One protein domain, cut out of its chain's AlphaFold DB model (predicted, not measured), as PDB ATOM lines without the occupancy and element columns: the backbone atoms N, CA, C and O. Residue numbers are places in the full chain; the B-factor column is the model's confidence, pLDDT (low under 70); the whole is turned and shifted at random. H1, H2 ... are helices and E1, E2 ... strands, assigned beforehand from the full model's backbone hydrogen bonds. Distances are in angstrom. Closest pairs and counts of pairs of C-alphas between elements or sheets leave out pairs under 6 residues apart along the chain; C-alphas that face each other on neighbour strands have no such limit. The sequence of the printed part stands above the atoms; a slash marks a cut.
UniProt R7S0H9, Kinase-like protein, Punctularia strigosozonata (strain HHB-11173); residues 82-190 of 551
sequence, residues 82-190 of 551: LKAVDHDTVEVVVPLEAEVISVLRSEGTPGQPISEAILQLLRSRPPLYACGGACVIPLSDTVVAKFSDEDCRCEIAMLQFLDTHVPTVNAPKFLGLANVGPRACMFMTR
ATOM      1  N   LEU A  82      34.481 -42.036  -8.734       85.81
ATOM      2  CA  LEU A  82      33.204 -41.467  -8.290       85.81
ATOM      3  C   LEU A  82      32.505 -40.655  -9.385       85.81
ATOM      4  O   LEU A  82      31.284 -40.511  -9.347       85.81
ATOM      5  N   LYS A  83      33.240 -40.125 -10.370       86.12
ATOM      6  CA  LYS A  83      32.657 -39.380 -11.498       86.12
ATOM      7  C   LYS A  83      31.835 -40.273 -12.429       86.12
ATOM      8  O   LYS A  83      30.893 -39.777 -13.033       86.12
ATOM      9  N   ALA A  84      32.181 -41.555 -12.529       85.12
ATOM     10  CA  ALA A  84      31.543 -42.511 -13.432       85.12
ATOM     11  C   ALA A  84      30.431 -43.344 -12.768       85.12
ATOM     12  O   ALA A  84      29.680 -44.013 -13.471       85.12
ATOM     13  N   VAL A  85      30.324 -43.327 -11.434       85.25
ATOM     14  CA  VAL A  85      29.324 -44.115 -10.690       85.25
ATOM     15  C   VAL A  85      27.919 -43.530 -10.867       85.25
ATOM     16  O   VAL A  85      27.706 -42.344 -10.635       85.25
ATOM     17  N   ASP A  86      26.940 -44.352 -11.228       83.88
ATOM     18  CA  ASP A  86      25.533 -43.937 -11.255       83.88
ATOM     19  C   ASP A  86      24.891 -44.124  -9.867       83.88
ATOM     20  O   ASP A  86      25.201 -45.088  -9.165       83.88
ATOM     21  N   HIS A  87      23.994 -43.226  -9.459       82.62
ATOM     22  CA  HIS A  87      23.260 -43.336  -8.195       82.62
ATOM     23  C   HIS A  87      22.452 -44.637  -8.085       82.62
ATOM     24  O   HIS A  87      22.343 -45.184  -6.991       82.62
ATOM     25  N   ASP A  88      21.989 -45.197  -9.204       82.94
ATOM     26  CA  ASP A  88      21.270 -46.476  -9.238       82.94
ATOM     27  C   ASP A  88      22.168 -47.672  -8.881       82.94
ATOM     28  O   ASP A  88      21.681 -48.742  -8.526       82.94
ATOM     29  N   THR A  89      23.491 -47.494  -8.947       83.88
ATOM     30  CA  THR A  89      24.482 -48.521  -8.580       83.88
ATOM     31  C   THR A  89      24.948 -48.417  -7.129       83.88
ATOM     32  O   THR A  89      25.792 -49.203  -6.699       83.88
ATOM     33  N   VAL A  90      24.429 -47.445  -6.369       89.50
ATOM     34  CA  VAL A  90      24.720 -47.325  -4.940       89.50
ATOM     35  C   VAL A  90      23.770 -48.214  -4.153       89.50
ATOM     36  O   VAL A  90      22.566 -47.968  -4.092       89.50
ATOM     37  N   GLU A  91      24.329 -49.222  -3.500       89.81
ATOM     38  CA  GLU A  91      23.579 -50.206  -2.726       89.81
ATOM     39  C   GLU A  91      23.932 -50.080  -1.246       89.81
ATOM     40  O   GLU A  91      25.087 -50.234  -0.858       89.81
ATOM     41  N   VAL A  92      22.944 -49.828  -0.390       90.81
ATOM     42  CA  VAL A  92      23.152 -49.851   1.063       90.81
ATOM     43  C   VAL A  92      23.177 -51.307   1.528       90.81
ATOM     44  O   VAL A  92      22.145 -51.970   1.558       90.81
ATOM     45  N   VAL A  93      24.365 -51.789   1.893       91.00
ATOM     46  CA  VAL A  93      24.613 -53.172   2.332       91.00
ATOM     47  C   VAL A  93      24.262 -53.344   3.805       91.00
ATOM     48  O   VAL A  93      23.640 -54.328   4.198       91.00
ATOM     49  N   VAL A  94      24.661 -52.373   4.627       91.94
ATOM     50  CA  VAL A  94      24.319 -52.303   6.049       91.94
ATOM     51  C   VAL A  94      23.572 -50.993   6.277       91.94
ATOM     52  O   VAL A  94      24.083 -49.954   5.846       91.94
ATOM     53  N   PRO A  95      22.390 -51.015   6.931       95.25
ATOM     54  CA  PRO A  95      21.583 -49.821   7.148       95.25
ATOM     55  C   PRO A  95      22.391 -48.649   7.705       95.25
ATOM     56  O   PRO A  95      23.240 -48.826   8.577       95.25
ATOM     57  N   LEU A  96      22.114 -47.455   7.182       96.12
ATOM     58  CA  LEU A  96      22.754 -46.226   7.634       96.12
ATOM     59  C   LEU A  96      22.092 -45.737   8.921       96.12
ATOM     60  O   LEU A  96      20.865 -45.641   8.994       96.12
ATOM     61  N   GLU A  97      22.908 -45.379   9.903       96.62
ATOM     62  CA  GLU A  97      22.448 -44.814  11.164       96.62
ATOM     63  C   GLU A  97      21.796 -43.438  10.976       96.62
ATOM     64  O   GLU A  97      22.044 -42.712  10.003       96.62
ATOM     65  N   ALA A  98      20.958 -43.054  11.944       95.62
ATOM     66  CA  ALA A  98      20.173 -41.819  11.887       95.62
ATOM     67  C   ALA A  98      21.038 -40.563  11.681       95.62
ATOM     68  O   ALA A  98      20.610 -39.627  11.005       95.62
ATOM     69  N   GLU A  99      22.258 -40.556  12.221       95.06
ATOM     70  CA  GLU A  99      23.217 -39.464  12.058       95.06
ATOM     71  C   GLU A  99      23.639 -39.280  10.592       95.06
ATOM     72  O   GLU A  99      23.578 -38.167  10.068       95.06
ATOM     73  N   VAL A 100      23.970 -40.371   9.893       95.88
ATOM     74  CA  VAL A 100      24.323 -40.331   8.464       95.88
ATOM     75  C   VAL A 100      23.124 -39.857   7.657       95.88
ATOM     76  O   VAL A 100      23.245 -38.937   6.854       95.88
ATOM     77  N   ILE A 101      21.939 -40.420   7.911       95.25
ATOM     78  CA  ILE A 101      20.705 -40.017   7.224       95.25
ATOM     79  C   ILE A 101      20.413 -38.523   7.442       95.25
ATOM     80  O   ILE A 101      19.990 -37.840   6.508       95.25
ATOM     81  N   SER A 102      20.642 -38.006   8.651       94.00
ATOM     82  CA  SER A 102      20.476 -36.586   8.967       94.00
ATOM     83  C   SER A 102      21.426 -35.716   8.144       94.00
ATOM     84  O   SER A 102      20.975 -34.763   7.508       94.00
ATOM     85  N   VAL A 103      22.713 -36.075   8.079       94.19
ATOM     86  CA  VAL A 103      23.709 -35.370   7.253       94.19
ATOM     87  C   VAL A 103      23.291 -35.383   5.782       94.19
ATOM     88  O   VAL A 103      23.156 -34.319   5.181       94.19
ATOM     89  N   LEU A 104      22.971 -36.559   5.230       93.19
ATOM     90  CA  LEU A 104      22.566 -36.720   3.829       93.19
ATOM     91  C   LEU A 104      21.321 -35.892   3.462       93.19
ATOM     92  O   LEU A 104      21.220 -35.406   2.338       93.19
ATOM     93  N   ARG A 105      20.367 -35.735   4.388       91.75
ATOM     94  CA  ARG A 105      19.146 -34.939   4.174       91.75
ATOM     95  C   ARG A 105      19.363 -33.440   4.349       91.75
ATOM     96  O   ARG A 105      18.703 -32.667   3.667       91.75
ATOM     97  N   SER A 106      20.224 -33.040   5.282       89.50
ATOM     98  CA  SER A 106      20.486 -31.626   5.587       89.50
ATOM     99  C   SER A 106      21.379 -30.951   4.546       89.50
ATOM    100  O   SER A 106      21.111 -29.822   4.149       89.50
ATOM    101  N   GLU A 107      22.397 -31.664   4.068       84.62
ATOM    102  CA  GLU A 107      23.359 -31.174   3.075       84.62
ATOM    103  C   GLU A 107      22.930 -31.507   1.633       84.62
ATOM    104  O   GLU A 107      23.569 -31.091   0.666       84.62
ATOM    105  N   GLY A 108      21.865 -32.299   1.489       77.31
ATOM    106  CA  GLY A 108      21.338 -32.786   0.224       77.31
ATOM    107  C   GLY A 108      20.185 -31.961  -0.349       77.31
ATOM    108  O   GLY A 108      19.584 -31.121   0.319       77.31
ATOM    109  N   THR A 109      19.827 -32.232  -1.604       84.38
ATOM    110  CA  THR A 109      18.657 -31.632  -2.256       84.38
ATOM    111  C   THR A 109      17.350 -32.215  -1.687       84.38
ATOM    112  O   THR A 109      17.225 -33.439  -1.576       84.38
ATOM    113  N   PRO A 110      16.338 -31.398  -1.329       83.62
ATOM    114  CA  PRO A 110      15.088 -31.908  -0.763       83.62
ATOM    115  C   PRO A 110      14.384 -32.919  -1.677       83.62
ATOM    116  O   PRO A 110      14.142 -32.643  -2.849       83.62
ATOM    117  N   GLY A 111      14.014 -34.078  -1.124       82.19
ATOM    118  CA  GLY A 111      13.313 -35.137  -1.858       82.19
ATOM    119  C   GLY A 111      14.209 -36.042  -2.709       82.19
ATOM    120  O   GLY A 111      13.685 -36.965  -3.330       82.19
ATOM    121  N   GLN A 112      15.529 -35.824  -2.718       89.25
ATOM    122  CA  GLN A 112      16.452 -36.681  -3.457       89.25
ATOM    123  C   GLN A 112      16.601 -38.075  -2.814       89.25
ATOM    124  O   GLN A 112      16.536 -38.197  -1.582       89.25
ATOM    125  N   PRO A 113      16.841 -39.130  -3.613       91.44
ATOM    126  CA  PRO A 113      17.204 -40.450  -3.109       91.44
ATOM    127  C   PRO A 113      18.476 -40.427  -2.248       91.44
ATOM    128  O   PRO A 113      19.408 -39.662  -2.492       91.44
ATOM    129  N   ILE A 114      18.552 -41.326  -1.261       90.06
ATOM    130  CA  ILE A 114      19.728 -41.475  -0.381       90.06
ATOM    131  C   ILE A 114      20.993 -41.792  -1.190       90.06
ATOM    132  O   ILE A 114      22.056 -41.244  -0.904       90.06
ATOM    133  N   SER A 115      20.881 -42.640  -2.213       91.62
ATOM    134  CA  SER A 115      21.981 -42.987  -3.119       91.62
ATOM    135  C   SER A 115      22.555 -41.768  -3.845       91.62
ATOM    136  O   SER A 115      23.774 -41.612  -3.938       91.62
ATOM    137  N   GLU A 116      21.684 -40.872  -4.312       92.62
ATOM    138  CA  GLU A 116      22.080 -39.626  -4.968       92.62
ATOM    139  C   GLU A 116      22.745 -38.663  -3.980       92.62
ATOM    140  O   GLU A 116      23.804 -38.111  -4.278       92.62
ATOM    141  N   ALA A 117      22.189 -38.541  -2.767       93.62
ATOM    142  CA  ALA A 117      22.761 -37.726  -1.698       93.62
ATOM    143  C   ALA A 117      24.185 -38.166  -1.324       93.62
ATOM    144  O   ALA A 117      25.077 -37.329  -1.165       93.62
ATOM    145  N   ILE A 118      24.411 -39.481  -1.224       93.88
ATOM    146  CA  ILE A 118      25.734 -40.062  -0.972       93.88
ATOM    147  C   ILE A 118      26.707 -39.623  -2.068       93.88
ATOM    148  O   ILE A 118      27.741 -39.028  -1.767       93.88
ATOM    149  N   LEU A 119      26.375 -39.850  -3.342       93.88
ATOM    150  CA  LEU A 119      27.264 -39.483  -4.448       93.88
ATOM    151  C   LEU A 119      27.524 -37.981  -4.528       93.88
ATOM    152  O   LEU A 119      28.659 -37.574  -4.777       93.88
ATOM    153  N   GLN A 120      26.501 -37.154  -4.317       93.31
ATOM    154  CA  GLN A 120      26.624 -35.699  -4.330       93.31
ATOM    155  C   GLN A 120      27.668 -35.222  -3.312       93.31
ATOM    156  O   GLN A 120      28.554 -34.432  -3.655       93.31
ATOM    157  N   LEU A 121      27.604 -35.713  -2.072       93.50
ATOM    158  CA  LEU A 121      28.552 -35.320  -1.029       93.50
ATOM    159  C   LEU A 121      29.949 -35.887  -1.283       93.50
ATOM    160  O   LEU A 121      30.924 -35.141  -1.227       93.50
ATOM    161  N   LEU A 122      30.055 -37.161  -1.668       93.94
ATOM    162  CA  LEU A 122      31.344 -37.787  -1.982       93.94
ATOM    163  C   LEU A 122      32.083 -37.088  -3.135       93.94
ATOM    164  O   LEU A 122      33.309 -37.032  -3.143       93.94
ATOM    165  N   ARG A 123      31.353 -36.543  -4.115       93.44
ATOM    166  CA  ARG A 123      31.926 -35.815  -5.262       93.44
ATOM    167  C   ARG A 123      32.295 -34.369  -4.958       93.44
ATOM    168  O   ARG A 123      33.134 -33.808  -5.658       93.44
ATOM    169  N   SER A 124      31.624 -33.746  -3.994       90.81
ATOM    170  CA  SER A 124      31.754 -32.307  -3.734       90.81
ATOM    171  C   SER A 124      32.760 -31.976  -2.635       90.81
ATOM    172  O   SER A 124      33.273 -30.858  -2.603       90.81
ATOM    173  N   ARG A 125      33.064 -32.927  -1.743       90.69
ATOM    174  CA  ARG A 125      33.906 -32.692  -0.565       90.69
ATOM    175  C   ARG A 125      35.349 -33.144  -0.812       90.69
ATOM    176  O   ARG A 125      35.553 -34.279  -1.231       90.69
ATOM    177  N   PRO A 126      36.361 -32.304  -0.536       91.44
ATOM    178  CA  PRO A 126      37.752 -32.725  -0.651       91.44
ATOM    179  C   PRO A 126      38.065 -33.819   0.387       91.44
ATOM    180  O   PRO A 126      37.636 -33.694   1.539       91.44
ATOM    181  N   PRO A 127      38.814 -34.875   0.024       91.44
ATOM    182  CA  PRO A 127      39.256 -35.881   0.981       91.44
ATOM    183  C   PRO A 127      40.120 -35.292   2.102       91.44
ATOM    184  O   PRO A 127      40.927 -34.392   1.865       91.44
ATOM    185  N   LEU A 128      39.995 -35.857   3.305       88.69
ATOM    186  CA  LEU A 128      40.949 -35.664   4.402       88.69
ATOM    187  C   LEU A 128      42.231 -36.472   4.165       88.69
ATOM    188  O   LEU A 128      43.312 -36.047   4.562       88.69
ATOM    189  N   TYR A 129      42.099 -37.627   3.510       86.50
ATOM    190  CA  TYR A 129      43.189 -38.556   3.233       86.50
ATOM    191  C   TYR A 129      42.959 -39.277   1.903       86.50
ATOM    192  O   TYR A 129      41.820 -39.621   1.569       86.50
ATOM    193  N   ALA A 130      44.034 -39.506   1.149       83.38
ATOM    194  CA  ALA A 130      44.028 -40.314  -0.064       83.38
ATOM    195  C   ALA A 130      45.428 -40.892  -0.323       83.38
ATOM    196  O   ALA A 130      46.358 -40.142  -0.615       83.38
ATOM    197  N   CYS A 131      45.577 -42.212  -0.227       73.44
ATOM    198  CA  CYS A 131      46.824 -42.926  -0.511       73.44
ATOM    199  C   CYS A 131      46.532 -44.406  -0.792       73.44
ATOM    200  O   CYS A 131      45.654 -44.978  -0.155       73.44
ATOM    201  N   GLY A 132      47.262 -45.029  -1.728       62.69
ATOM    202  CA  GLY A 132      47.250 -46.491  -1.899       62.69
ATOM    203  C   GLY A 132      45.859 -47.097  -2.105       62.69
ATOM    204  O   GLY A 132      45.555 -48.135  -1.533       62.69
ATOM    205  N   GLY A 133      44.985 -46.402  -2.840       69.56
ATOM    206  CA  GLY A 133      43.591 -46.801  -3.044       69.56
ATOM    207  C   GLY A 133      42.647 -46.436  -1.896       69.56
ATOM    208  O   GLY A 133      41.456 -46.250  -2.152       69.56
ATOM    209  N   ALA A 134      43.138 -46.240  -0.672       80.12
ATOM    210  CA  ALA A 134      42.339 -45.766   0.450       80.12
ATOM    211  C   ALA A 134      42.014 -44.268   0.333       80.12
ATOM    212  O   ALA A 134      42.821 -43.459  -0.134       80.12
ATOM    213  N   CYS A 135      40.811 -43.885   0.756       88.81
ATOM    214  CA  CYS A 135      40.364 -42.497   0.741       88.81
ATOM    215  C   CYS A 135      39.363 -42.229   1.866       88.81
ATOM    216  O   CYS A 135      38.428 -43.002   2.051       88.81
ATOM    217  N   VAL A 136      39.530 -41.116   2.583       92.62
ATOM    218  CA  VAL A 136      38.609 -40.672   3.639       92.62
ATOM    219  C   VAL A 136      38.025 -39.321   3.254       92.62
ATOM    220  O   VAL A 136      38.762 -38.345   3.106       92.62
ATOM    221  N   ILE A 137      36.705 -39.251   3.101       95.00
ATOM    222  CA  ILE A 137      35.971 -38.054   2.683       95.00
ATOM    223  C   ILE A 137      35.071 -37.583   3.833       95.00
ATOM    224  O   ILE A 137      34.264 -38.371   4.328       95.00
ATOM    225  N   PRO A 138      35.166 -36.317   4.270       95.19
ATOM    226  CA  PRO A 138      34.276 -35.778   5.287       95.19
ATOM    227  C   PRO A 138      32.916 -35.455   4.664       95.19
ATOM    228  O   PRO A 138      32.837 -34.706   3.690       95.19
ATOM    229  N   LEU A 139      31.842 -35.997   5.238       94.56
ATOM    230  CA  LEU A 139      30.472 -35.650   4.846       94.56
ATOM    231  C   LEU A 139      29.943 -34.476   5.674       94.56
ATOM    232  O   LEU A 139      29.197 -33.647   5.160       94.56
ATOM    233  N   SER A 140      30.373 -34.391   6.933       93.69
ATOM    234  CA  SER A 140      30.109 -33.292   7.862       93.69
ATOM    235  C   SER A 140      31.271 -33.144   8.860       93.69
ATOM    236  O   SER A 140      32.327 -33.777   8.729       93.69
ATOM    237  N   ASP A 141      31.080 -32.324   9.891       91.88
ATOM    238  CA  ASP A 141      32.007 -32.242  11.025       91.88
ATOM    239  C   ASP A 141      31.944 -33.467  11.948       91.88
ATOM    240  O   ASP A 141      32.868 -33.682  12.730       91.88
ATOM    241  N   THR A 142      30.909 -34.305  11.815       94.12
ATOM    242  CA  THR A 142      30.683 -35.481  12.667       94.12
ATOM    243  C   THR A 142      30.698 -36.810  11.915       94.12
ATOM    244  O   THR A 142      30.790 -37.852  12.554       94.12
ATOM    245  N   VAL A 143      30.671 -36.813  10.576       96.94
ATOM    246  CA  VAL A 143      30.621 -38.039   9.757       96.94
ATOM    247  C   VAL A 143      31.679 -38.026   8.657       96.94
ATOM    248  O   VAL A 143      31.835 -37.041   7.929       96.94
ATOM    249  N   VAL A 144      32.362 -39.159   8.487       97.12
ATOM    250  CA  VAL A 144      33.276 -39.442   7.372       97.12
ATOM    251  C   VAL A 144      32.860 -40.712   6.628       97.12
ATOM    252  O   VAL A 144      32.265 -41.628   7.195       97.12
ATOM    253  N   ALA A 145      33.214 -40.763   5.349       96.50
ATOM    254  CA  ALA A 145      33.126 -41.932   4.491       96.50
ATOM    255  C   ALA A 145      34.539 -42.431   4.160       96.50
ATOM    256  O   ALA A 145      35.368 -41.651   3.689       96.50
ATOM    257  N   LYS A 146      34.815 -43.717   4.396       94.25
ATOM    258  CA  LYS A 146      36.095 -44.374   4.095       94.25
ATOM    259  C   LYS A 146      35.920 -45.372   2.952       94.25
ATOM    260  O   LYS A 146      35.033 -46.226   2.991       94.25
ATOM    261  N   PHE A 147      36.811 -45.281   1.973       87.25
ATOM    262  CA  PHE A 147      37.074 -46.297   0.962       87.25
ATOM    263  C   PHE A 147      38.409 -46.959   1.276       87.25
ATOM    264  O   PHE A 147      39.367 -46.269   1.625       87.25
ATOM    265  N   SER A 148      38.483 -48.271   1.096       75.06
ATOM    266  CA  SER A 148      39.736 -49.023   1.112       75.06
ATOM    267  C   SER A 148      39.678 -50.105   0.037       75.06
ATOM    268  O   SER A 148      38.593 -50.560  -0.333       75.06
ATOM    269  N   ASP A 149      40.841 -50.483  -0.494       67.62
ATOM    270  CA  ASP A 149      40.979 -51.704  -1.298       67.62
ATOM    271  C   ASP A 149      40.988 -52.957  -0.416       67.62
ATOM    272  O   ASP A 149      40.720 -54.065  -0.885       67.62
ATOM    273  N   GLU A 150      41.257 -52.781   0.877       66.00
ATOM    274  CA  GLU A 150      41.241 -53.851   1.856       66.00
ATOM    275  C   GLU A 150      39.811 -54.180   2.301       66.00
ATOM    276  O   GLU A 150      38.916 -53.337   2.397       66.00
ATOM    277  N   ASP A 151      39.601 -55.453   2.624       74.31
ATOM    278  CA  ASP A 151      38.341 -55.938   3.178       74.31
ATOM    279  C   ASP A 151      37.994 -55.260   4.520       74.31
ATOM    280  O   ASP A 151      38.598 -55.556   5.560       74.31
ATOM    281  N   CYS A 152      36.976 -54.394   4.488       83.56
ATOM    282  CA  CYS A 152      36.510 -53.604   5.628       83.56
ATOM    283  C   CYS A 152      35.844 -54.426   6.747       83.56
ATOM    284  O   CYS A 152      35.643 -53.895   7.838       83.56
ATOM    285  N   ARG A 153      35.530 -55.720   6.549       86.19
ATOM    286  CA  ARG A 153      34.832 -56.539   7.568       86.19
ATOM    287  C   ARG A 153      35.567 -56.596   8.907       86.19
ATOM    288  O   ARG A 153      34.927 -56.586   9.954       86.19
ATOM    289  N   CYS A 154      36.899 -56.661   8.873       89.81
ATOM    290  CA  CYS A 154      37.708 -56.693  10.094       89.81
ATOM    291  C   CYS A 154      37.625 -55.367  10.858       89.81
ATOM    292  O   CYS A 154      37.451 -55.386  12.073       89.81
ATOM    293  N   GLU A 155      37.711 -54.240  10.149       93.75
ATOM    294  CA  GLU A 155      37.635 -52.908  10.754       93.75
ATOM    295  C   GLU A 155      36.234 -52.650  11.321       93.75
ATOM    296  O   GLU A 155      36.110 -52.269  12.478       93.75
ATOM    297  N   ILE A 156      35.172 -52.966  10.566       93.88
ATOM    298  CA  ILE A 156      33.778 -52.832  11.022       93.88
ATOM    299  C   ILE A 156      33.549 -53.611  12.320       93.88
ATOM    300  O   ILE A 156      33.060 -53.048  13.301       93.88
ATOM    301  N   ALA A 157      33.935 -54.891  12.345       95.38
ATOM    302  CA  ALA A 157      33.787 -55.727  13.531       95.38
ATOM    303  C   ALA A 157      34.588 -55.172  14.717       95.38
ATOM    304  O   ALA A 157      34.133 -55.243  15.859       95.38
ATOM    305  N   MET A 158      35.762 -54.588  14.451       96.81
ATOM    306  CA  MET A 158      36.571 -53.975  15.493       96.81
ATOM    307  C   MET A 158      35.913 -52.722  16.073       96.81
ATOM    308  O   MET A 158      35.780 -52.628  17.290       96.81
ATOM    309  N   LEU A 159      35.438 -51.795  15.237       97.31
ATOM    310  CA  LEU A 159      34.762 -50.582  15.710       97.31
ATOM    311  C   LEU A 159      33.506 -50.920  16.533       97.31
ATOM    312  O   LEU A 159      33.278 -50.328  17.586       97.31
ATOM    313  N   GLN A 160      32.728 -51.919  16.105       96.44
ATOM    314  CA  GLN A 160      31.559 -52.402  16.854       96.44
ATOM    315  C   GLN A 160      31.942 -53.024  18.206       96.44
ATOM    316  O   GLN A 160      31.279 -52.782  19.219       96.44
ATOM    317  N   PHE A 161      33.022 -53.809  18.243       97.25
ATOM    318  CA  PHE A 161      33.545 -54.386  19.482       97.25
ATOM    319  C   PHE A 161      34.006 -53.297  20.455       97.25
ATOM    320  O   PHE A 161      33.680 -53.366  21.637       97.25
ATOM    321  N   LEU A 162      34.726 -52.276  19.977       97.69
ATOM    322  CA  LEU A 162      35.183 -51.162  20.813       97.69
ATOM    323  C   LEU A 162      34.010 -50.384  21.408       97.69
ATOM    324  O   LEU A 162      33.994 -50.159  22.616       97.69
ATOM    325  N   ASP A 163      33.008 -50.045  20.593       96.06
ATOM    326  CA  ASP A 163      31.821 -49.317  21.057       96.06
ATOM    327  C   ASP A 163      31.061 -50.097  22.142       96.06
ATOM    328  O   ASP A 163      30.593 -49.528  23.128       96.06
ATOM    329  N   THR A 164      31.001 -51.425  22.005       96.44
ATOM    330  CA  THR A 164      30.239 -52.279  22.923       96.44
ATOM    331  C   THR A 164      31.029 -52.663  24.176       96.44
ATOM    332  O   THR A 164      30.441 -52.839  25.243       96.44
ATOM    333  N   HIS A 165      32.336 -52.907  24.067       96.00
ATOM    334  CA  HIS A 165      33.120 -53.575  25.118       96.00
ATOM    335  C   HIS A 165      34.227 -52.697  25.697       96.00
ATOM    336  O   HIS A 165      34.647 -52.932  26.830       96.00
ATOM    337  N   VAL A 166      34.687 -51.679  24.965       94.94
ATOM    338  CA  VAL A 166      35.807 -50.820  25.377       94.94
ATOM    339  C   VAL A 166      35.483 -49.330  25.185       94.94
ATOM    340  O   VAL A 166      36.268 -48.605  24.577       94.94
ATOM    341  N   PRO A 167      34.373 -48.806  25.744       91.69
ATOM    342  CA  PRO A 167      33.936 -47.423  25.505       91.69
ATOM    343  C   PRO A 167      34.906 -46.363  26.051       91.69
ATOM    344  O   PRO A 167      34.781 -45.181  25.744       91.69
ATOM    345  N   THR A 168      35.880 -46.761  26.877       92.31
ATOM    346  CA  THR A 168      36.979 -45.887  27.311       92.31
ATOM    347  C   THR A 168      37.942 -45.543  26.178       92.31
ATOM    348  O   THR A 168      38.705 -44.589  26.300       92.31
ATOM    349  N   VAL A 169      37.947 -46.332  25.103       95.56
ATOM    350  CA  VAL A 169      38.727 -46.066  23.900       95.56
ATOM    351  C   VAL A 169      37.890 -45.184  22.981       95.56
ATOM    352  O   VAL A 169      36.925 -45.633  22.373       95.56
ATOM    353  N   ASN A 170      38.271 -43.914  22.878       97.00
ATOM    354  CA  ASN A 170      37.719 -42.995  21.892       97.00
ATOM    355  C   ASN A 170      38.164 -43.397  20.473       97.00
ATOM    356  O   ASN A 170      39.269 -43.061  20.042       97.00
ATOM    357  N   ALA A 171      37.306 -44.137  19.775       97.69
ATOM    358  CA  ALA A 171      37.474 -44.576  18.393       97.69
ATOM    359  C   ALA A 171      36.257 -44.156  17.544       97.69
ATOM    360  O   ALA A 171      35.188 -43.880  18.104       97.69
ATOM    361  N   PRO A 172      36.378 -44.111  16.203       97.69
ATOM    362  CA  PRO A 172      35.229 -43.930  15.325       97.69
ATOM    363  C   PRO A 172      34.144 -44.979  15.587       97.69
ATOM    364  O   PRO A 172      34.432 -46.155  15.795       97.69
ATOM    365  N   LYS A 173      32.880 -44.575  15.528       97.38
ATOM    366  CA  LYS A 173      31.745 -45.499  15.575       97.38
ATOM    367  C   LYS A 173      31.332 -45.838  14.160       97.38
ATOM    368  O   LYS A 173      31.203 -44.937  13.336       97.38
ATOM    369  N   PHE A 174      31.111 -47.114  13.880       97.38
ATOM    370  CA  PHE A 174      30.569 -47.553  12.600       97.38
ATOM    371  C   PHE A 174      29.102 -47.113  12.461       97.38
ATOM    372  O   PHE A 174      28.304 -47.339  13.366       97.38
ATOM    373  N   LEU A 175      28.752 -46.494  11.330       97.81
ATOM    374  CA  LEU A 175      27.436 -45.894  11.078       97.81
ATOM    375  C   LEU A 175      26.711 -46.472   9.850       97.81
ATOM    376  O   LEU A 175      25.654 -45.970   9.472       97.81
ATOM    377  N   GLY A 176      27.276 -47.484   9.193       95.69
ATOM    378  CA  GLY A 176      26.666 -48.145   8.040       95.69
ATOM    379  C   GLY A 176      27.642 -48.393   6.892       95.69
ATOM    380  O   GLY A 176      28.784 -47.926   6.895       95.69
ATOM    381  N   LEU A 177      27.183 -49.147   5.894       95.38
ATOM    382  CA  LEU A 177      27.994 -49.581   4.756       95.38
ATOM    383  C   LEU A 177      27.176 -49.499   3.470       95.38
ATOM    384  O   LEU A 177      26.069 -50.034   3.404       95.38
ATOM    385  N   ALA A 178      27.750 -48.902   2.432       92.19
ATOM    386  CA  ALA A 178      27.191 -48.947   1.088       92.19
ATOM    387  C   ALA A 178      28.244 -49.398   0.074       92.19
ATOM    388  O   ALA A 178      29.419 -49.071   0.209       92.19
ATOM    389  N   ASN A 179      27.825 -50.105  -0.965       90.31
ATOM    390  CA  ASN A 179      28.611 -50.271  -2.177       90.31
ATOM    391  C   ASN A 179      28.388 -49.038  -3.052       90.31
ATOM    392  O   ASN A 179      27.250 -48.679  -3.343       90.31
ATOM    393  N   VAL A 180      29.468 -48.381  -3.460       87.88
ATOM    394  CA  VAL A 180      29.447 -47.235  -4.374       87.88
ATOM    395  C   VAL A 180      30.188 -47.658  -5.636       87.88
ATOM    396  O   VAL A 180      31.419 -47.594  -5.711       87.88
ATOM    397  N   GLY A 181      29.436 -48.165  -6.616       84.25
ATOM    398  CA  GLY A 181      30.018 -48.872  -7.755       84.25
ATOM    399  C   GLY A 181      30.762 -50.135  -7.286       84.25
ATOM    400  O   GLY A 181      30.190 -50.922  -6.533       84.25
ATOM    401  N   PRO A 182      32.034 -50.353  -7.679       80.19
ATOM    402  CA  PRO A 182      32.774 -51.559  -7.303       80.19
ATOM    403  C   PRO A 182      33.403 -51.501  -5.900       80.19
ATOM    404  O   PRO A 182      34.106 -52.438  -5.525       80.19
ATOM    405  N   ARG A 183      33.232 -50.408  -5.140       85.50
ATOM    406  CA  ARG A 183      33.967 -50.181  -3.886       85.50
ATOM    407  C   ARG A 183      33.040 -50.101  -2.683       85.50
ATOM    408  O   ARG A 183      32.010 -49.430  -2.726       85.50
ATOM    409  N   ALA A 184      33.456 -50.734  -1.592       89.19
ATOM    410  CA  ALA A 184      32.807 -50.591  -0.299       89.19
ATOM    411  C   ALA A 184      33.098 -49.198   0.290       89.19
ATOM    412  O   ALA A 184      34.242 -48.741   0.311       89.19
ATOM    413  N   CYS A 185      32.047 -48.536   0.763       93.38
ATOM    414  CA  CYS A 185      32.054 -47.225   1.397       93.38
ATOM    415  C   CYS A 185      31.529 -47.371   2.825       93.38
ATOM    416  O   CYS A 185      30.322 -47.510   3.045       93.38
ATOM    417  N   MET A 186      32.440 -47.350   3.794       95.94
ATOM    418  CA  MET A 186      32.103 -47.410   5.212       95.94
ATOM    419  C   MET A 186      31.837 -46.001   5.743       95.94
ATOM    420  O   MET A 186      32.669 -45.110   5.583       95.94
ATOM    421  N   PHE A 187      30.701 -45.806   6.409       97.19
ATOM    422  CA  PHE A 187      30.384 -44.565   7.111       97.19
ATOM    423  C   PHE A 187      30.743 -44.720   8.585       97.19
ATOM    424  O   PHE A 187      30.411 -45.732   9.204       97.19
ATOM    425  N   MET A 188      31.412 -43.723   9.154       97.81
ATOM    426  CA  MET A 188      31.786 -43.726  10.568       97.81
ATOM    427  C   MET A 188      31.804 -42.314  11.149       97.81
ATOM    428  O   MET A 188      31.841 -41.328  10.406       97.81
ATOM    429  N   THR A 189      31.771 -42.205  12.478       97.81
ATOM    430  CA  THR A 189      31.897 -40.902  13.137       97.81
ATOM    431  C   THR A 189      33.275 -40.295  12.880       97.81
ATOM    432  O   THR A 189      34.300 -40.978  12.832       97.81
ATOM    433  N   ARG A 190      33.302 -38.976  12.715       96.75
ATOM    434  CA  ARG A 190      34.513 -38.176  12.596       96.75
ATOM    435  C   ARG A 190      34.936 -37.721  13.984       96.75
ATOM    436  O   ARG A 190      34.175 -37.050  14.673       96.75
TER     437      ARG A 190
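What this domain is: This is residues 82 to 190 of the 551 residues of the protein "Kinase-like protein" of Punctularia strigosozonata (strain HHB-11173) (UniProt R7S0H9). A strongly twisted sheet of six antiparallel strands makes the middle of this domain, with H1 and H2, steeply tilted to each other, over one face and H3 over the other. Residues 164 to 169, at and after the last turn of H3, stick out. The printed part has 109 residues with three named helices and six named strands, in the order E1, H1, H2, E2, E3, E4, H3, E5, E6; across the sheet the order is E1, E5, E6, E4, E3, E2. The class is mixed, helices and strands. The whole is compact, with a radius of gyration of the C-alphas of 13.4 A, and rounded, spanning 38 by 30 by 24 A.

How they stand to each other: E1, residues 90 to 94, is an edge strand antiparallel to E5, residues 174 to 180, at 148 degrees; N 91 and O 179 are within hydrogen-bond range at 3.0 A. H1, residues 98 to 106, is on the sheet at a height of 10.5 A and only just stands up from it, rising 41 degrees. H2, residues 114 to 124, touches H1, the closest C-alphas being those of Leu 104 and Ala 117, 5.6 A apart; they run the same way at a steep tilt of 68 degrees, only just short of about perpendicular. H2 is on the same face as H1, at a height of 8.8 A, and runs across the strands, at 86 degrees on the local plane to E6, residues 183 to 189. E2, residues 129 to 131, E3, residues 134 to 138, and E4, residues 143 to 147, form a meander, each strand the antiparallel neighbour of the one before; N 131 and O 134 are 3.0 A apart, N 145 and O 137 2.8 A. H3, residues 153 to 165, is on the opposite face, height 9.8 A, along the strands at 8 degrees to E5 on the local plane; its closest C-alphas to E5 are Leu 159 and Phe 174, 6.0 A. E4, H3 and E5 make a split strand-helix-strand unit, two strands running the same way with E6 between them, its crossover right-handed. E5 and E6 form a hairpin, with N 185 and O 178 2.7 A apart; E6 and E4 are antiparallel, with N 146 and O 186 2.8 A apart. In H1, H2 and H3 every O i to N i+4 pair is within hydrogen-bond range.

Where its parts are: E1 begins at C-alpha 90, (24.720, -47.325, -4.940), and measures 12.1 A. H1 measures 12.0 A, H2 15.5 A, E2 6.8 A, E3 and E4 13.7 A each. H3 begins at C-alpha 153, (34.832, -56.539, 7.568), and measures 17.9 A, E5 17.0 A. E6 measures 19.5 A and ends at C-alpha 189, (31.897, -40.902, 13.137).

The domain as a whole: The C-alphas of Ala 84 and Thr 168, the two farthest apart, are 41.2 A apart. The printed part has no cut and no long link. Its mean pLDDT is 90.4; residues 132 to 133 and 149 to 150 are under 70.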